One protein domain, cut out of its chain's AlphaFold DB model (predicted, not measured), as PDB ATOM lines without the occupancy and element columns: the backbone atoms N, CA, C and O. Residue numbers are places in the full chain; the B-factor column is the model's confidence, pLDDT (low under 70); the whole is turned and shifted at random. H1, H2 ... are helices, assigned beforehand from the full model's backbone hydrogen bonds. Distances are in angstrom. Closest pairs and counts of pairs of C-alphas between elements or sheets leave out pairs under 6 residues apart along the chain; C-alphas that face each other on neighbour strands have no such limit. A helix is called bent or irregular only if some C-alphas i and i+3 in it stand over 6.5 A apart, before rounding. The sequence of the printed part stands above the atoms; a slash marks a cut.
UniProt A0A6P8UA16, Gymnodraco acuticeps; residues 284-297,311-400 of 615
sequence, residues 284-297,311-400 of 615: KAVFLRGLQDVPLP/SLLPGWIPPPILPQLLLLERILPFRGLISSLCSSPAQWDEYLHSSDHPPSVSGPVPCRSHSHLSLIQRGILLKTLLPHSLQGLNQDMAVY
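What this domain is: This is residues 284 to 297 and 311 to 400 of the 615 residues of a protein of Gymnodraco acuticeps (UniProt A0A6P8UA16). Helix H5 is the core; H6 folds back beside it, H1 and H2 pack on it, and H3 and H4 lie away from H1. The printed part has 104 residues with six named helices, H1 to H6, and no named strand: all helix. It is compact, with a radius of gyration of the C-alphas of 13.2 A, spanning 38 by 30 by 24 A.

How they stand to each other: H6, residues 387 to 398, is irregular, with C-alphas 388 and 391 7.8 A apart. Its residues 389 to 393 alone touch H5, residues 375 to 385, in a hairpin; the closest C-alphas, Leu 390 and Lys 383, are 6.7 A apart. H1, residues 284 to 289, touches H5; the closest C-alphas, Phe 287 and Ile 380, are 5.4 A apart. H2, residues 319 to 329, only just irregular with C-alphas 320 and 323 7.0 A apart, touches H5 and H3, residues 337 to 343. H4, residues 345 to 353, is close to H3 but not clearly touching. O i to N i+4 pairs are within hydrogen-bond range throughout H1, H3, H4 and H5, in 5 of 7 in H2 and 6 of 8 in H6.

Where its parts are: H6 is 18.3 A long, from C-alpha 387 (122.187, 77.282, 126.747) to C-alpha 398 (116.235, 81.591, 110.023).

The domain as a whole: Residues 298 to 310 are cut out, a 22.8 A gap between C-alphas 297 and 311. The H4 to H5 link is long; pLDDT is under 70 in 28 residues, among them 354 to 364.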
ATOM      1  N   LYS A 284     107.478  72.152 120.423       86.88
ATOM      2  CA  LYS A 284     107.473  73.616 120.532       86.88
ATOM      3  C   LYS A 284     107.426  74.074 121.989       86.88
ATOM      4  O   LYS A 284     108.185  74.962 122.376       86.88
ATOM      5  N   ALA A 285     106.556  73.474 122.804       85.81
ATOM      6  CA  ALA A 285     106.428  73.820 124.217       85.81
ATOM      7  C   ALA A 285     107.719  73.524 124.995       85.81
ATOM      8  O   ALA A 285     108.208  74.398 125.712       85.81
ATOM      9  N   VAL A 286     108.304  72.336 124.797       86.50
ATOM     10  CA  VAL A 286     109.586  71.936 125.405       86.50
ATOM     11  C   VAL A 286     110.718  72.849 124.940       86.50
ATOM     12  O   VAL A 286     111.537  73.286 125.746       86.50
ATOM     13  N   PHE A 287     110.753  73.190 123.654       87.06
ATOM     14  CA  PHE A 287     111.760  74.081 123.102       87.06
ATOM     15  C   PHE A 287     111.681  75.488 123.707       87.06
ATOM     16  O   PHE A 287     112.713  76.049 124.065       87.06
ATOM     17  N   LEU A 288     110.483  76.056 123.876       86.00
ATOM     18  CA  LEU A 288     110.309  77.405 124.424       86.00
ATOM     19  C   LEU A 288     110.513  77.448 125.945       86.00
ATOM     20  O   LEU A 288     111.365  78.198 126.422       86.00
ATOM     21  N   ARG A 289     109.790  76.614 126.700       82.06
ATOM     22  CA  ARG A 289     109.762  76.648 128.177       82.06
ATOM     23  C   ARG A 289     110.894  75.854 128.832       82.06
ATOM     24  O   ARG A 289     111.222  76.082 129.990       82.06
ATOM     25  N   GLY A 290     111.532  74.953 128.089       79.25
ATOM     26  CA  GLY A 290     112.469  73.986 128.652       79.25
ATOM     27  C   GLY A 290     111.748  72.851 129.385       79.25
ATOM     28  O   GLY A 290     110.533  72.689 129.294       79.25
ATOM     29  N   LEU A 291     112.520  72.044 130.112       76.19
ATOM     30  CA  LEU A 291     112.035  70.851 130.821       76.19
ATOM     31  C   LEU A 291     111.824  71.072 132.328       76.19
ATOM     32  O   LEU A 291     111.615  70.111 133.060       76.19
ATOM     33  N   GLN A 292     111.909  72.319 132.800       66.94
ATOM     34  CA  GLN A 292     111.935  72.640 134.233       66.94
ATOM     35  C   GLN A 292     110.577  72.422 134.923       66.94
ATOM     36  O   GLN A 292     110.545  72.003 136.075       66.94
ATOM     37  N   ASP A 293     109.474  72.628 134.198       63.50
ATOM     38  CA  ASP A 293     108.107  72.498 134.725       63.50
ATOM     39  C   ASP A 293     107.560  71.062 134.671       63.50
ATOM     40  O   ASP A 293     106.446  70.799 135.128       63.50
ATOM     41  N   VAL A 294     108.304  70.114 134.089       63.44
ATOM     42  CA  VAL A 294     107.881  68.711 134.040       63.44
ATOM     43  C   VAL A 294     108.147  68.106 135.417       63.44
ATOM     44  O   VAL A 294     109.317  67.962 135.781       63.44
ATOM     45  N   PRO A 295     107.110  67.730 136.197       50.03
ATOM     46  CA  PRO A 295     107.326  67.156 137.511       50.03
ATOM     47  C   PRO A 295     108.136  65.875 137.344       50.03
ATOM     48  O   PRO A 295     107.664  64.863 136.821       50.03
ATOM     49  N   LEU A 296     109.382  65.915 137.812       52.94
ATOM     50  CA  LEU A 296     110.092  64.701 138.157       52.94
ATOM     51  C   LEU A 296     109.201  64.003 139.186       52.94
ATOM     52  O   LEU A 296     108.878  64.622 140.206       52.94
ATOM     53  N   PRO A 297     108.769  62.749 138.970       43.38
ATOM     54  CA  PRO A 297     108.271  61.984 140.087       43.38
ATOM     55  C   PRO A 297     109.427  61.955 141.080       43.38
ATOM     56  O   PRO A 297     110.441  61.300 140.841       43.38
ATOM     57  N   SER A 311     129.287  59.232 137.343       53.56
ATOM     58  CA  SER A 311     130.648  58.769 137.019       53.56
ATOM     59  C   SER A 311     130.774  58.172 135.614       53.56
ATOM     60  O   SER A 311     131.864  57.752 135.242       53.56
ATOM     61  N   LEU A 312     129.673  58.076 134.858       59.28
ATOM     62  CA  LEU A 312     129.649  57.540 133.492       59.28
ATOM     63  C   LEU A 312     129.605  58.640 132.427       59.28
ATOM     64  O   LEU A 312     130.033  58.392 131.304       59.28
ATOM     65  N   LEU A 313     129.096  59.833 132.753       71.62
ATOM     66  CA  LEU A 313     129.057  60.941 131.800       71.62
ATOM     67  C   LEU A 313     130.455  61.521 131.531       71.62
ATOM     68  O   LEU A 313     131.283  61.588 132.443       71.62
ATOM     69  N   PRO A 314     130.712  61.987 130.297       75.31
ATOM     70  CA  PRO A 314     131.946  62.685 129.958       75.31
ATOM     71  C   PRO A 314     132.189  63.912 130.847       75.31
ATOM     72  O   PRO A 314     131.271  64.683 131.118       75.31
ATOM     73  N   GLY A 315     133.444  64.131 131.253       71.94
ATOM     74  CA  GLY A 315     133.825  65.201 132.189       71.94
ATOM     75  C   GLY A 315     133.614  66.637 131.686       71.94
ATOM     76  O   GLY A 315     133.703  67.567 132.481       71.94
ATOM     77  N   TRP A 316     133.318  66.827 130.396       78.19
ATOM     78  CA  TRP A 316     132.961  68.124 129.815       78.19
ATOM     79  C   TRP A 316     131.481  68.494 130.009       78.19
ATOM     80  O   TRP A 316     131.124  69.648 129.789       78.19
ATOM     81  N   ILE A 317     130.613  67.565 130.444       78.50
ATOM     82  CA  ILE A 317     129.198  67.855 130.727       78.50
ATOM     83  C   ILE A 317     129.047  68.342 132.176       78.50
ATOM     84  O   ILE A 317     129.327  67.586 133.110       78.50
ATOM     85  N   PRO A 318     128.540  69.567 132.405       75.62
ATOM     86  CA  PRO A 318     128.294  70.065 133.750       75.62
ATOM     87  C   PRO A 318     127.272  69.206 134.531       75.62
ATOM     88  O   PRO A 318     126.189  68.915 134.013       75.62
ATOM     89  N   PRO A 319     127.519  68.903 135.823       72.50
ATOM     90  CA  PRO A 319     126.568  68.210 136.700       72.50
ATOM     91  C   PRO A 319     125.129  68.771 136.747       72.50
ATOM     92  O   PRO A 319     124.205  67.959 136.823       72.50
ATOM     93  N   PRO A 320     124.869  70.102 136.689       79.12
ATOM     94  CA  PRO A 320     123.498  70.627 136.750       79.12
ATOM     95  C   PRO A 320     122.620  70.267 135.541       79.12
ATOM     96  O   PRO A 320     121.401  70.397 135.625       79.12
ATOM     97  N   ILE A 321     123.201  69.790 134.436       81.56
ATOM     98  CA  ILE A 321     122.466  69.418 133.216       81.56
ATOM     99  C   ILE A 321     121.932  67.973 133.297       81.56
ATOM    100  O   ILE A 321     120.982  67.604 132.603       81.56
ATOM    101  N   LEU A 322     122.475  67.151 134.203       80.50
ATOM    102  CA  LEU A 322     122.122  65.736 134.346       80.50
ATOM    103  C   LEU A 322     120.615  65.469 134.558       80.50
ATOM    104  O   LEU A 322     120.073  64.601 133.870       80.50
ATOM    105  N   PRO A 323     119.887  66.194 135.432       82.38
ATOM    106  CA  PRO A 323     118.447  65.987 135.590       82.38
ATOM    107  C   PRO A 323     117.663  66.250 134.298       82.38
ATOM    108  O   PRO A 323     116.698  65.547 134.005       82.38
ATOM    109  N   GLN A 324     118.096  67.231 133.500       83.25
ATOM    110  CA  GLN A 324     117.457  67.577 132.229       83.25
ATOM    111  C   GLN A 324     117.734  66.512 131.160       83.25
ATOM    112  O   GLN A 324     116.833  66.164 130.401       83.25
ATOM    113  N   LEU A 325     118.933  65.919 131.149       84.81
ATOM    114  CA  LEU A 325     119.267  64.792 130.269       84.81
ATOM    115  C   LEU A 325     118.461  63.531 130.594       84.81
ATOM    116  O   LEU A 325     117.971  62.868 129.683       84.81
ATOM    117  N   LEU A 326     118.264  63.233 131.880       83.56
ATOM    118  CA  LEU A 326     117.411  62.119 132.309       83.56
ATOM    119  C   LEU A 326     115.948  62.330 131.900       83.56
ATOM    120  O   LEU A 326     115.255  61.370 131.567       83.56
ATOM    121  N   LEU A 327     115.468  63.577 131.911       85.19
ATOM    122  CA  LEU A 327     114.141  63.914 131.396       85.19
ATOM    123  C   LEU A 327     114.069  63.767 129.872       85.19
ATOM    124  O   LEU A 327     113.096  63.194 129.382       85.19
ATOM    125  N   LEU A 328     115.096  64.208 129.135       86.44
ATOM    126  CA  LEU A 328     115.174  64.028 127.683       86.44
ATOM    127  C   LEU A 328     115.136  62.554 127.287       86.44
ATOM    128  O   LEU A 328     114.350  62.192 126.420       86.44
ATOM    129  N   GLU A 329     115.904  61.693 127.955       86.62
ATOM    130  CA  GLU A 329     115.984  60.262 127.627       86.62
ATOM    131  C   GLU A 329     114.636  59.526 127.755       86.62
ATOM    132  O   GLU A 329     114.423  58.478 127.143       86.62
ATOM    133  N   ARG A 330     113.677  60.081 128.508       82.31
ATOM    134  CA  ARG A 330     112.316  59.529 128.609       82.31
ATOM    135  C   ARG A 330     111.467  59.802 127.369       82.31
ATOM    136  O   ARG A 330     110.493  59.080 127.137       82.31
ATOM    137  N   ILE A 331     111.816  60.817 126.585       83.75
ATOM    138  CA  ILE A 331     111.124  61.185 125.353       83.75
ATOM    139  C   ILE A 331     111.637  60.278 124.225       83.75
ATOM    140  O   ILE A 331     112.841  60.101 124.049       83.75
ATOM    141  N   LEU A 332     110.714  59.698 123.450       84.94
ATOM    142  CA  LEU A 332     111.008  58.667 122.445       84.94
ATOM    143  C   LEU A 332     112.192  58.997 121.503       84.94
ATOM    144  O   LEU A 332     113.027  58.109 121.330       84.94
ATOM    145  N   PRO A 333     112.333  60.221 120.943       84.44
ATOM    146  CA  PRO A 333     113.415  60.534 120.007       84.44
ATOM    147  C   PRO A 333     114.816  60.525 120.629       84.44
ATOM    148  O   PRO A 333     115.784  60.324 119.902       84.44
ATOM    149  N   PHE A 334     114.928  60.721 121.949       86.69
ATOM    150  CA  PHE A 334     116.197  60.855 122.676       86.69
ATOM    151  C   PHE A 334     116.532  59.625 123.538       86.69
ATOM    152  O   PHE A 334     117.434  59.671 124.378       86.69
ATOM    153  N   ARG A 335     115.800  58.515 123.383       86.38
ATOM    154  CA  ARG A 335     116.104  57.279 124.115       86.38
ATOM    155  C   ARG A 335     117.503  56.774 123.764       86.38
ATOM    156  O   ARG A 335     117.820  56.600 122.592       86.38
ATOM    157  N   GLY A 336     118.309  56.476 124.784       85.06
ATOM    158  CA  GLY A 336     119.700  56.054 124.599       85.06
ATOM    159  C   GLY A 336     120.671  57.212 124.343       85.06
ATOM    160  O   GLY A 336     121.805  56.980 123.925       85.06
ATOM    161  N   LEU A 337     120.261  58.460 124.600       87.38
ATOM    162  CA  LEU A 337     121.151  59.617 124.508       87.38
ATOM    163  C   LEU A 337     122.326  59.499 125.482       87.38
ATOM    164  O   LEU A 337     123.469  59.703 125.079       87.38
ATOM    165  N   ILE A 338     122.072  59.120 126.740       85.94
ATOM    166  CA  ILE A 338     123.129  59.001 127.753       85.94
ATOM    167  C   ILE A 338     124.117  57.902 127.359       85.94
ATOM    168  O   ILE A 338     125.324  58.133 127.359       85.94
ATOM    169  N   SER A 339     123.631  56.732 126.936       84.75
ATOM    170  CA  SER A 339     124.516  55.658 126.476       84.75
ATOM    171  C   SER A 339     125.327  56.064 125.242       84.75
ATOM    172  O   SER A 339     126.502  55.706 125.144       84.75
ATOM    173  N   SER A 340     124.755  56.862 124.334       86.44
ATOM    174  CA  SER A 340     125.480  57.395 123.180       86.44
ATOM    175  C   SER A 340     126.543  58.422 123.568       86.44
ATOM    176  O   SER A 340     127.634  58.373 123.007       86.44
ATOM    177  N   LEU A 341     126.262  59.320 124.516       85.00
ATOM    178  CA  LEU A 341     127.235  60.290 125.035       85.00
ATOM    179  C   LEU A 341     128.440  59.584 125.668       85.00
ATOM    180  O   LEU A 341     129.578  59.987 125.444       85.00
ATOM    181  N   CYS A 342     128.198  58.493 126.400       83.69
ATOM    182  CA  CYS A 342     129.260  57.697 127.015       83.69
ATOM    183  C   CYS A 342     130.047  56.859 125.995       83.69
ATOM    184  O   CYS A 342     131.247  56.660 126.161       83.69
ATOM    185  N   SER A 343     129.388  56.356 124.945       84.00
ATOM    186  CA  SER A 343     130.021  55.474 123.951       84.00
ATOM    187  C   SER A 343     130.867  56.232 122.924       84.00
ATOM    188  O   SER A 343     131.855  55.695 122.428       84.00
ATOM    189  N   SER A 344     130.493  57.472 122.590       83.44
ATOM    190  CA  SER A 344     131.180  58.293 121.583       83.44
ATOM    191  C   SER A 344     131.432  59.735 122.057       83.44
ATOM    192  O   SER A 344     130.985  60.680 121.402       83.44
ATOM    193  N   PRO A 345     132.161  59.944 123.171       83.38
ATOM    194  CA  PRO A 345     132.312  61.260 123.796       83.38
ATOM    195  C   PRO A 345     133.041  62.279 122.915       83.38
ATOM    196  O   PRO A 345     132.662  63.443 122.915       83.38
ATOM    197  N   ALA A 346     134.043  61.852 122.138       82.06
ATOM    198  CA  ALA A 346     134.823  62.742 121.273       82.06
ATOM    199  C   ALA A 346     133.995  63.329 120.114       82.06
ATOM    200  O   ALA A 346     134.146  64.497 119.786       82.06
ATOM    201  N   GLN A 347     133.080  62.543 119.533       82.81
ATOM    202  CA  GLN A 347     132.211  63.004 118.438       82.81
ATOM    203  C   GLN A 347     131.168  64.015 118.921       82.81
ATOM    204  O   GLN A 347     130.832  64.959 118.211       82.81
ATOM    205  N   TRP A 348     130.644  63.808 120.131       82.88
ATOM    206  CA  TRP A 348     129.723  64.750 120.758       82.88
ATOM    207  C   TRP A 348     130.427  66.036 121.175       82.88
ATOM    208  O   TRP A 348     129.864  67.108 120.987       82.88
ATOM    209  N   ASP A 349     131.652  65.935 121.690       82.50
ATOM    210  CA  ASP A 349     132.448  67.104 122.051       82.50
ATOM    211  C   ASP A 349     132.804  67.947 120.817       82.50
ATOM    212  O   ASP A 349     132.595  69.154 120.822       82.50
ATOM    213  N   GLU A 350     133.210  67.312 119.712       81.25
ATOM    214  CA  GLU A 350     133.449  67.994 118.434       81.25
ATOM    215  C   GLU A 350     132.177  68.672 117.899       81.25
ATOM    216  O   GLU A 350     132.210  69.830 117.499       81.25
ATOM    217  N   TYR A 351     131.026  67.996 117.946       78.44
ATOM    218  CA  TYR A 351     129.757  68.569 117.485       78.44
ATOM    219  C   TYR A 351     129.292  69.781 118.307       78.44
ATOM    220  O   TYR A 351     128.684  70.704 117.764       78.44
ATOM    221  N   LEU A 352     129.537  69.766 119.619       77.38
ATOM    222  CA  LEU A 352     129.039  70.770 120.559       77.38
ATOM    223  C   LEU A 352     130.016  71.939 120.747       77.38
ATOM    224  O   LEU A 352     129.578  73.084 120.862       77.38
ATOM    225  N   HIS A 353     131.321  71.666 120.758       73.38
ATOM    226  CA  HIS A 353     132.368  72.616 121.140       73.38
ATOM    227  C   HIS A 353     133.391  72.909 120.032       73.38
ATOM    228  O   HIS A 353     134.429  73.499 120.340       73.38
ATOM    229  N   SER A 354     133.140  72.532 118.768       65.81
ATOM    230  CA  SER A 354     134.055  72.869 117.663       65.81
ATOM    231  C   SER A 354     134.413  74.361 117.672       65.81
ATOM    232  O   SER A 354     133.543  75.232 117.709       65.81
ATOM    233  N   SER A 355     135.715  74.651 117.663       53.88
ATOM    234  CA  SER A 355     136.275  76.002 117.780       53.88
ATOM    235  C   SER A 355     136.003  76.886 116.567       53.88
ATOM    236  O   SER A 355     136.089  78.110 116.671       53.88
ATOM    237  N   ASP A 356     135.689  76.274 115.424       52.06
ATOM    238  CA  ASP A 356     135.704  76.954 114.130       52.06
ATOM    239  C   ASP A 356     134.316  77.481 113.737       52.06
ATOM    240  O   ASP A 356     134.210  78.504 113.054       52.06
ATOM    241  N   HIS A 357     133.242  76.844 114.221       57.97
ATOM    242  CA  HIS A 357     131.860  77.244 113.958       57.97
ATOM    243  C   HIS A 357     130.962  76.999 115.182       57.97
ATOM    244  O   HIS A 357     131.103  75.966 115.836       57.97
ATOM    245  N   PRO A 358     130.004  77.900 115.490       60.88
ATOM    246  CA  PRO A 358     129.004  77.625 116.517       60.88
ATOM    247  C   PRO A 358     128.227  76.345 116.159       60.88
ATOM    248  O   PRO A 358     128.018  76.083 114.970       60.88
ATOM    249  N   PRO A 359     127.788  75.553 117.155       61.53
ATOM    250  CA  PRO A 359     127.111  74.285 116.912       61.53
ATOM    251  C   PRO A 359     125.868  74.523 116.052       61.53
ATOM    252  O   PRO A 359     124.922  75.187 116.484       61.53
ATOM    253  N   SER A 360     125.902  74.013 114.819       64.62
ATOM    254  CA  SER A 360     124.849  74.268 113.844       64.62
ATOM    255  C   SER A 360     123.758  73.214 113.925       64.62
ATOM    256  O   SER A 360     124.007  72.010 113.869       64.62
ATOM    257  N   VAL A 361     122.517  73.678 113.990       61.53
ATOM    258  CA  VAL A 361     121.316  72.837 114.041       61.53
ATOM    259  C   VAL A 361     121.006  72.281 112.654       61.53
ATOM    260  O   VAL A 361     120.272  71.307 112.526       61.53
ATOM    261  N   SER A 362     121.580  72.870 111.603       60.19
ATOM    262  CA  SER A 362     121.440  72.405 110.226       60.19
ATOM    263  C   SER A 362     122.288  71.157 109.947       60.19
ATOM    264  O   SER A 362     121.845  70.293 109.187       60.19
ATOM    265  N   GLY A 363     123.442  71.001 110.606       66.25
ATOM    266  CA  GLY A 363     124.337  69.849 110.437       66.25
ATOM    267  C   GLY A 363     123.760  68.543 111.011       66.25
ATOM    268  O   GLY A 363     123.120  68.570 112.067       66.25
ATOM    269  N   PRO A 364     123.924  67.385 110.339       68.12
ATOM    270  CA  PRO A 364     123.473  66.109 110.885       68.12
ATOM    271  C   PRO A 364     124.242  65.783 112.170       68.12
ATOM    272  O   PRO A 364     125.439  66.048 112.266       68.12
ATOM    273  N   VAL A 365     123.563  65.172 113.145       75.38
ATOM    274  CA  VAL A 365     124.238  64.666 114.347       75.38
ATOM    275  C   VAL A 365     125.260  63.612 113.901       75.38
ATOM    276  O   VAL A 365     124.872  62.669 113.203       75.38
ATOM    277  N   PRO A 366     126.549  63.736 114.267       66.88
ATOM    278  CA  PRO A 366     127.602  62.863 113.738       66.88
ATOM    279  C   PRO A 366     127.431  61.398 114.162       66.88
ATOM    280  O   PRO A 366     127.910  60.483 113.490       66.88
ATOM    281  N   CYS A 367     126.708  61.151 115.255       73.38
ATOM    282  CA  CYS A 367     126.418  59.812 115.741       73.38
ATOM    283  C   CYS A 367     125.210  59.199 115.009       73.38
ATOM    284  O   CYS A 367     124.089  59.700 115.100       73.38
ATOM    285  N   ARG A 368     125.412  58.036 114.369       74.69
ATOM    286  CA  ARG A 368     124.349  57.261 113.682       74.69
ATOM    287  C   ARG A 368     123.160  56.898 114.580       74.69
ATOM    288  O   ARG A 368     122.076  56.647 114.074       74.69
ATOM    289  N   SER A 369     123.365  56.852 115.896       75.31
ATOM    290  CA  SER A 369     122.323  56.574 116.889       75.31
ATOM    291  C   SER A 369     121.247  57.661 116.956       75.31
ATOM    292  O   SER A 369     120.138  57.360 117.377       75.31
ATOM    293  N   HIS A 370     121.574  58.898 116.564       81.62
ATOM    294  CA  HIS A 370     120.713  60.076 116.705       81.62
ATOM    295  C   HIS A 370     120.640  60.914 115.414       81.62
ATOM    296  O   HIS A 370     120.249  62.079 115.441       81.62
ATOM    297  N   SER A 371     120.986  60.332 114.260       80.56
ATOM    298  CA  SER A 371     120.873  61.005 112.958       80.56
ATOM    299  C   SER A 371     119.421  61.208 112.505       80.56
ATOM    300  O   SER A 371     119.173  61.984 111.588       80.56
ATOM    301  N   HIS A 372     118.459  60.530 113.143       83.94
ATOM    302  CA  HIS A 372     117.017  60.676 112.905       83.94
ATOM    303  C   HIS A 372     116.402  61.923 113.554       83.94
ATOM    304  O   HIS A 372     115.222  62.188 113.328       83.94
ATOM    305  N   LEU A 373     117.155  62.659 114.382       85.12
ATOM    306  CA  LEU A 373     116.621  63.810 115.106       85.12
ATOM    307  C   LEU A 373     116.213  64.940 114.151       85.12
ATOM    308  O   LEU A 373     116.989  65.383 113.300       85.12
ATOM    309  N   SER A 374     114.999  65.455 114.343       83.88
ATOM    310  CA  SER A 374     114.494  66.611 113.601       83.88
ATOM    311  C   SER A 374     115.276  67.888 113.936       83.88
ATOM    312  O   SER A 374     116.053  67.951 114.891       83.88
ATOM    313  N   LEU A 375     115.073  68.949 113.150       82.81
ATOM    314  CA  LEU A 375     115.650  70.271 113.415       82.81
ATOM    315  C   LEU A 375     115.311  70.773 114.832       82.81
ATOM    316  O   LEU A 375     116.199  71.178 115.577       82.81
ATOM    317  N   ILE A 376     114.040  70.681 115.231       85.75
ATOM    318  CA  ILE A 376     113.582  71.116 116.557       85.75
ATOM    319  C   ILE A 376     114.168  70.237 117.654       85.75
ATOM    320  O   ILE A 376     114.613  70.754 118.674       85.75
ATOM    321  N   GLN A 377     114.231  68.922 117.443       87.19
ATOM    322  CA  GLN A 377     114.815  68.001 118.416       87.19
ATOM    323  C   GLN A 377     116.314  68.264 118.621       87.19
ATOM    324  O   GLN A 377     116.782  68.285 119.759       87.19
ATOM    325  N   ARG A 378     117.059  68.551 117.544       85.62
ATOM    326  CA  ARG A 378     118.453  69.022 117.625       85.62
ATOM    327  C   ARG A 378     118.551  70.353 118.375       85.62
ATOM    328  O   ARG A 378     119.423  70.504 119.225       85.62
ATOM    329  N   GLY A 379     117.625  71.281 118.135       85.06
ATOM    330  CA  GLY A 379     117.529  72.539 118.877       85.06
ATOM    331  C   GLY A 379     117.267  72.348 120.377       85.06
ATOM    332  O   GLY A 379     117.906  73.008 121.192       85.06
ATOM    333  N   ILE A 380     116.384  71.418 120.762       87.75
ATOM    334  CA  ILE A 380     116.117  71.058 122.167       87.75
ATOM    335  C   ILE A 380     117.381  70.484 122.820       87.75
ATOM    336  O   ILE A 380     117.730  70.873 123.936       87.75
ATOM    337  N   LEU A 381     118.082  69.588 122.120       87.00
ATOM    338  CA  LEU A 381     119.332  68.997 122.593       87.00
ATOM    339  C   LEU A 381     120.399  70.070 122.840       87.00
ATOM    340  O   LEU A 381     120.977  70.126 123.923       87.00
ATOM    341  N   LEU A 382     120.606  70.958 121.862       83.81
ATOM    342  CA  LEU A 382     121.568  72.055 121.956       83.81
ATOM    343  C   LEU A 382     121.196  73.050 123.052       83.81
ATOM    344  O   LEU A 382     122.059  73.414 123.835       83.81
ATOM    345  N   LYS A 383     119.921  73.424 123.193       84.38
ATOM    346  CA  LYS A 383     119.464  74.289 124.293       84.38
ATOM    347  C   LYS A 383     119.716  73.661 125.668       84.38
ATOM    348  O   LYS A 383     119.997  74.386 126.618       84.38
ATOM    349  N   THR A 384     119.605  72.336 125.775       83.62
ATOM    350  CA  THR A 384     119.799  71.611 127.040       83.62
ATOM    351  C   THR A 384     121.280  71.479 127.399       83.62
ATOM    352  O   THR A 384     121.645  71.658 128.555       83.62
ATOM    353  N   LEU A 385     122.141  71.192 126.418       81.12
ATOM    354  CA  LEU A 385     123.581  71.000 126.635       81.12
ATOM    355  C   LEU A 385     124.382  72.313 126.613       81.12
ATOM    356  O   LEU A 385     125.370  72.439 127.328       81.12
ATOM    357  N   LEU A 386     123.956  73.286 125.804       78.88
ATOM    358  CA  LEU A 386     124.635  74.553 125.527       78.88
ATOM    359  C   LEU A 386     123.636  75.726 125.508       78.88
ATOM    360  O   LEU A 386     123.338  76.290 124.453       78.88
ATOM    361  N   PRO A 387     123.142  76.174 126.674       73.75
ATOM    362  CA  PRO A 387     122.187  77.282 126.747       73.75
ATOM    363  C   PRO A 387     122.735  78.614 126.197       73.75
ATOM    364  O   PRO A 387     121.964  79.521 125.898       73.75
ATOM    365  N   HIS A 388     124.055  78.750 126.031       70.12
ATOM    366  CA  HIS A 388     124.703  79.978 125.565       70.12
ATOM    367  C   HIS A 388     124.810  80.104 124.031       70.12
ATOM    368  O   HIS A 388     125.116  81.187 123.541       70.12
ATOM    369  N   SER A 389     124.544  79.044 123.253       68.25
ATOM    370  CA  SER A 389     124.691  79.043 121.782       68.25
ATOM    371  C   SER A 389     123.390  79.337 121.011       68.25
ATOM    372  O   SER A 389     123.337  79.213 119.786       68.25
ATOM    373  N   LEU A 390     122.338  79.797 121.702       68.75
ATOM    374  CA  LEU A 390     120.995  80.007 121.135       68.75
ATOM    375  C   LEU A 390     120.938  81.037 119.992       68.75
ATOM    376  O   LEU A 390     120.041  80.975 119.151       68.75
ATOM    377  N   GLN A 391     121.893  81.967 119.930       66.62
ATOM    378  CA  GLN A 391     121.966  82.953 118.851       66.62
ATOM    379  C   GLN A 391     122.288  82.305 117.493       66.62
ATOM    380  O   GLN A 391     121.687  82.687 116.488       66.62
ATOM    381  N   GLY A 392     123.182  81.309 117.468       66.38
ATOM    382  CA  GLY A 392     123.493  80.535 116.260       66.38
ATOM    383  C   GLY A 392     122.304  79.683 115.817       66.38
ATOM    384  O   GLY A 392     121.933  79.688 114.650       66.38
ATOM    385  N   LEU A 393     121.606  79.074 116.779       71.94
ATOM    386  CA  LEU A 393     120.363  78.339 116.536       71.94
ATOM    387  C   LEU A 393     119.288  79.216 115.882       71.94
ATOM    388  O   LEU A 393     118.667  78.780 114.920       71.94
ATOM    389  N   ASN A 394     119.076  80.457 116.336       70.12
ATOM    390  CA  ASN A 394     118.116  81.341 115.669       70.12
ATOM    391  C   ASN A 394     118.530  81.651 114.219       70.12
ATOM    392  O   ASN A 394     117.691  81.658 113.324       70.12
ATOM    393  N   GLN A 395     119.825  81.859 113.959       69.56
ATOM    394  CA  GLN A 395     120.325  82.113 112.605       69.56
ATOM    395  C   GLN A 395     120.139  80.909 111.675       69.56
ATOM    396  O   GLN A 395     119.757  81.111 110.522       69.56
ATOM    397  N   ASP A 396     120.344  79.694 112.179       71.31
ATOM    398  CA  ASP A 396     120.153  78.441 111.442       71.31
ATOM    399  C   ASP A 396     118.678  78.164 111.155       71.31
ATOM    400  O   ASP A 396     118.296  77.817 110.039       71.31
ATOM    401  N   MET A 397     117.818  78.387 112.149       71.81
ATOM    402  CA  MET A 397     116.366  78.317 111.986       71.81
ATOM    403  C   MET A 397     115.884  79.373 110.987       71.81
ATOM    404  O   MET A 397     114.974  79.118 110.196       71.81
ATOM    405  N   ALA A 398     116.548  80.531 110.961       66.00
ATOM    406  CA  ALA A 398     116.235  81.591 110.023       66.00
ATOM    407  C   ALA A 398     116.586  81.261 108.570       66.00
ATOM    408  O   ALA A 398     115.971  81.811 107.657       66.00
ATOM    409  N   VAL A 399     117.501  80.318 108.315       67.00
ATOM    410  CA  VAL A 399     117.801  79.827 106.958       67.00
ATOM    411  C   VAL A 399     116.560  79.248 106.274       67.00
ATOM    412  O   VAL A 399     116.473  79.302 105.055       67.00
ATOM    413  N   TYR A 400     115.557  78.779 107.021       61.62
ATOM    414  CA  TYR A 400     114.313  78.264 106.439       61.62
ATOM    415  C   TYR A 400     113.411  79.348 105.835       61.62
ATOM    416  O   TYR A 400     112.604  79.038 104.964       61.62
TER     417      TYR A 400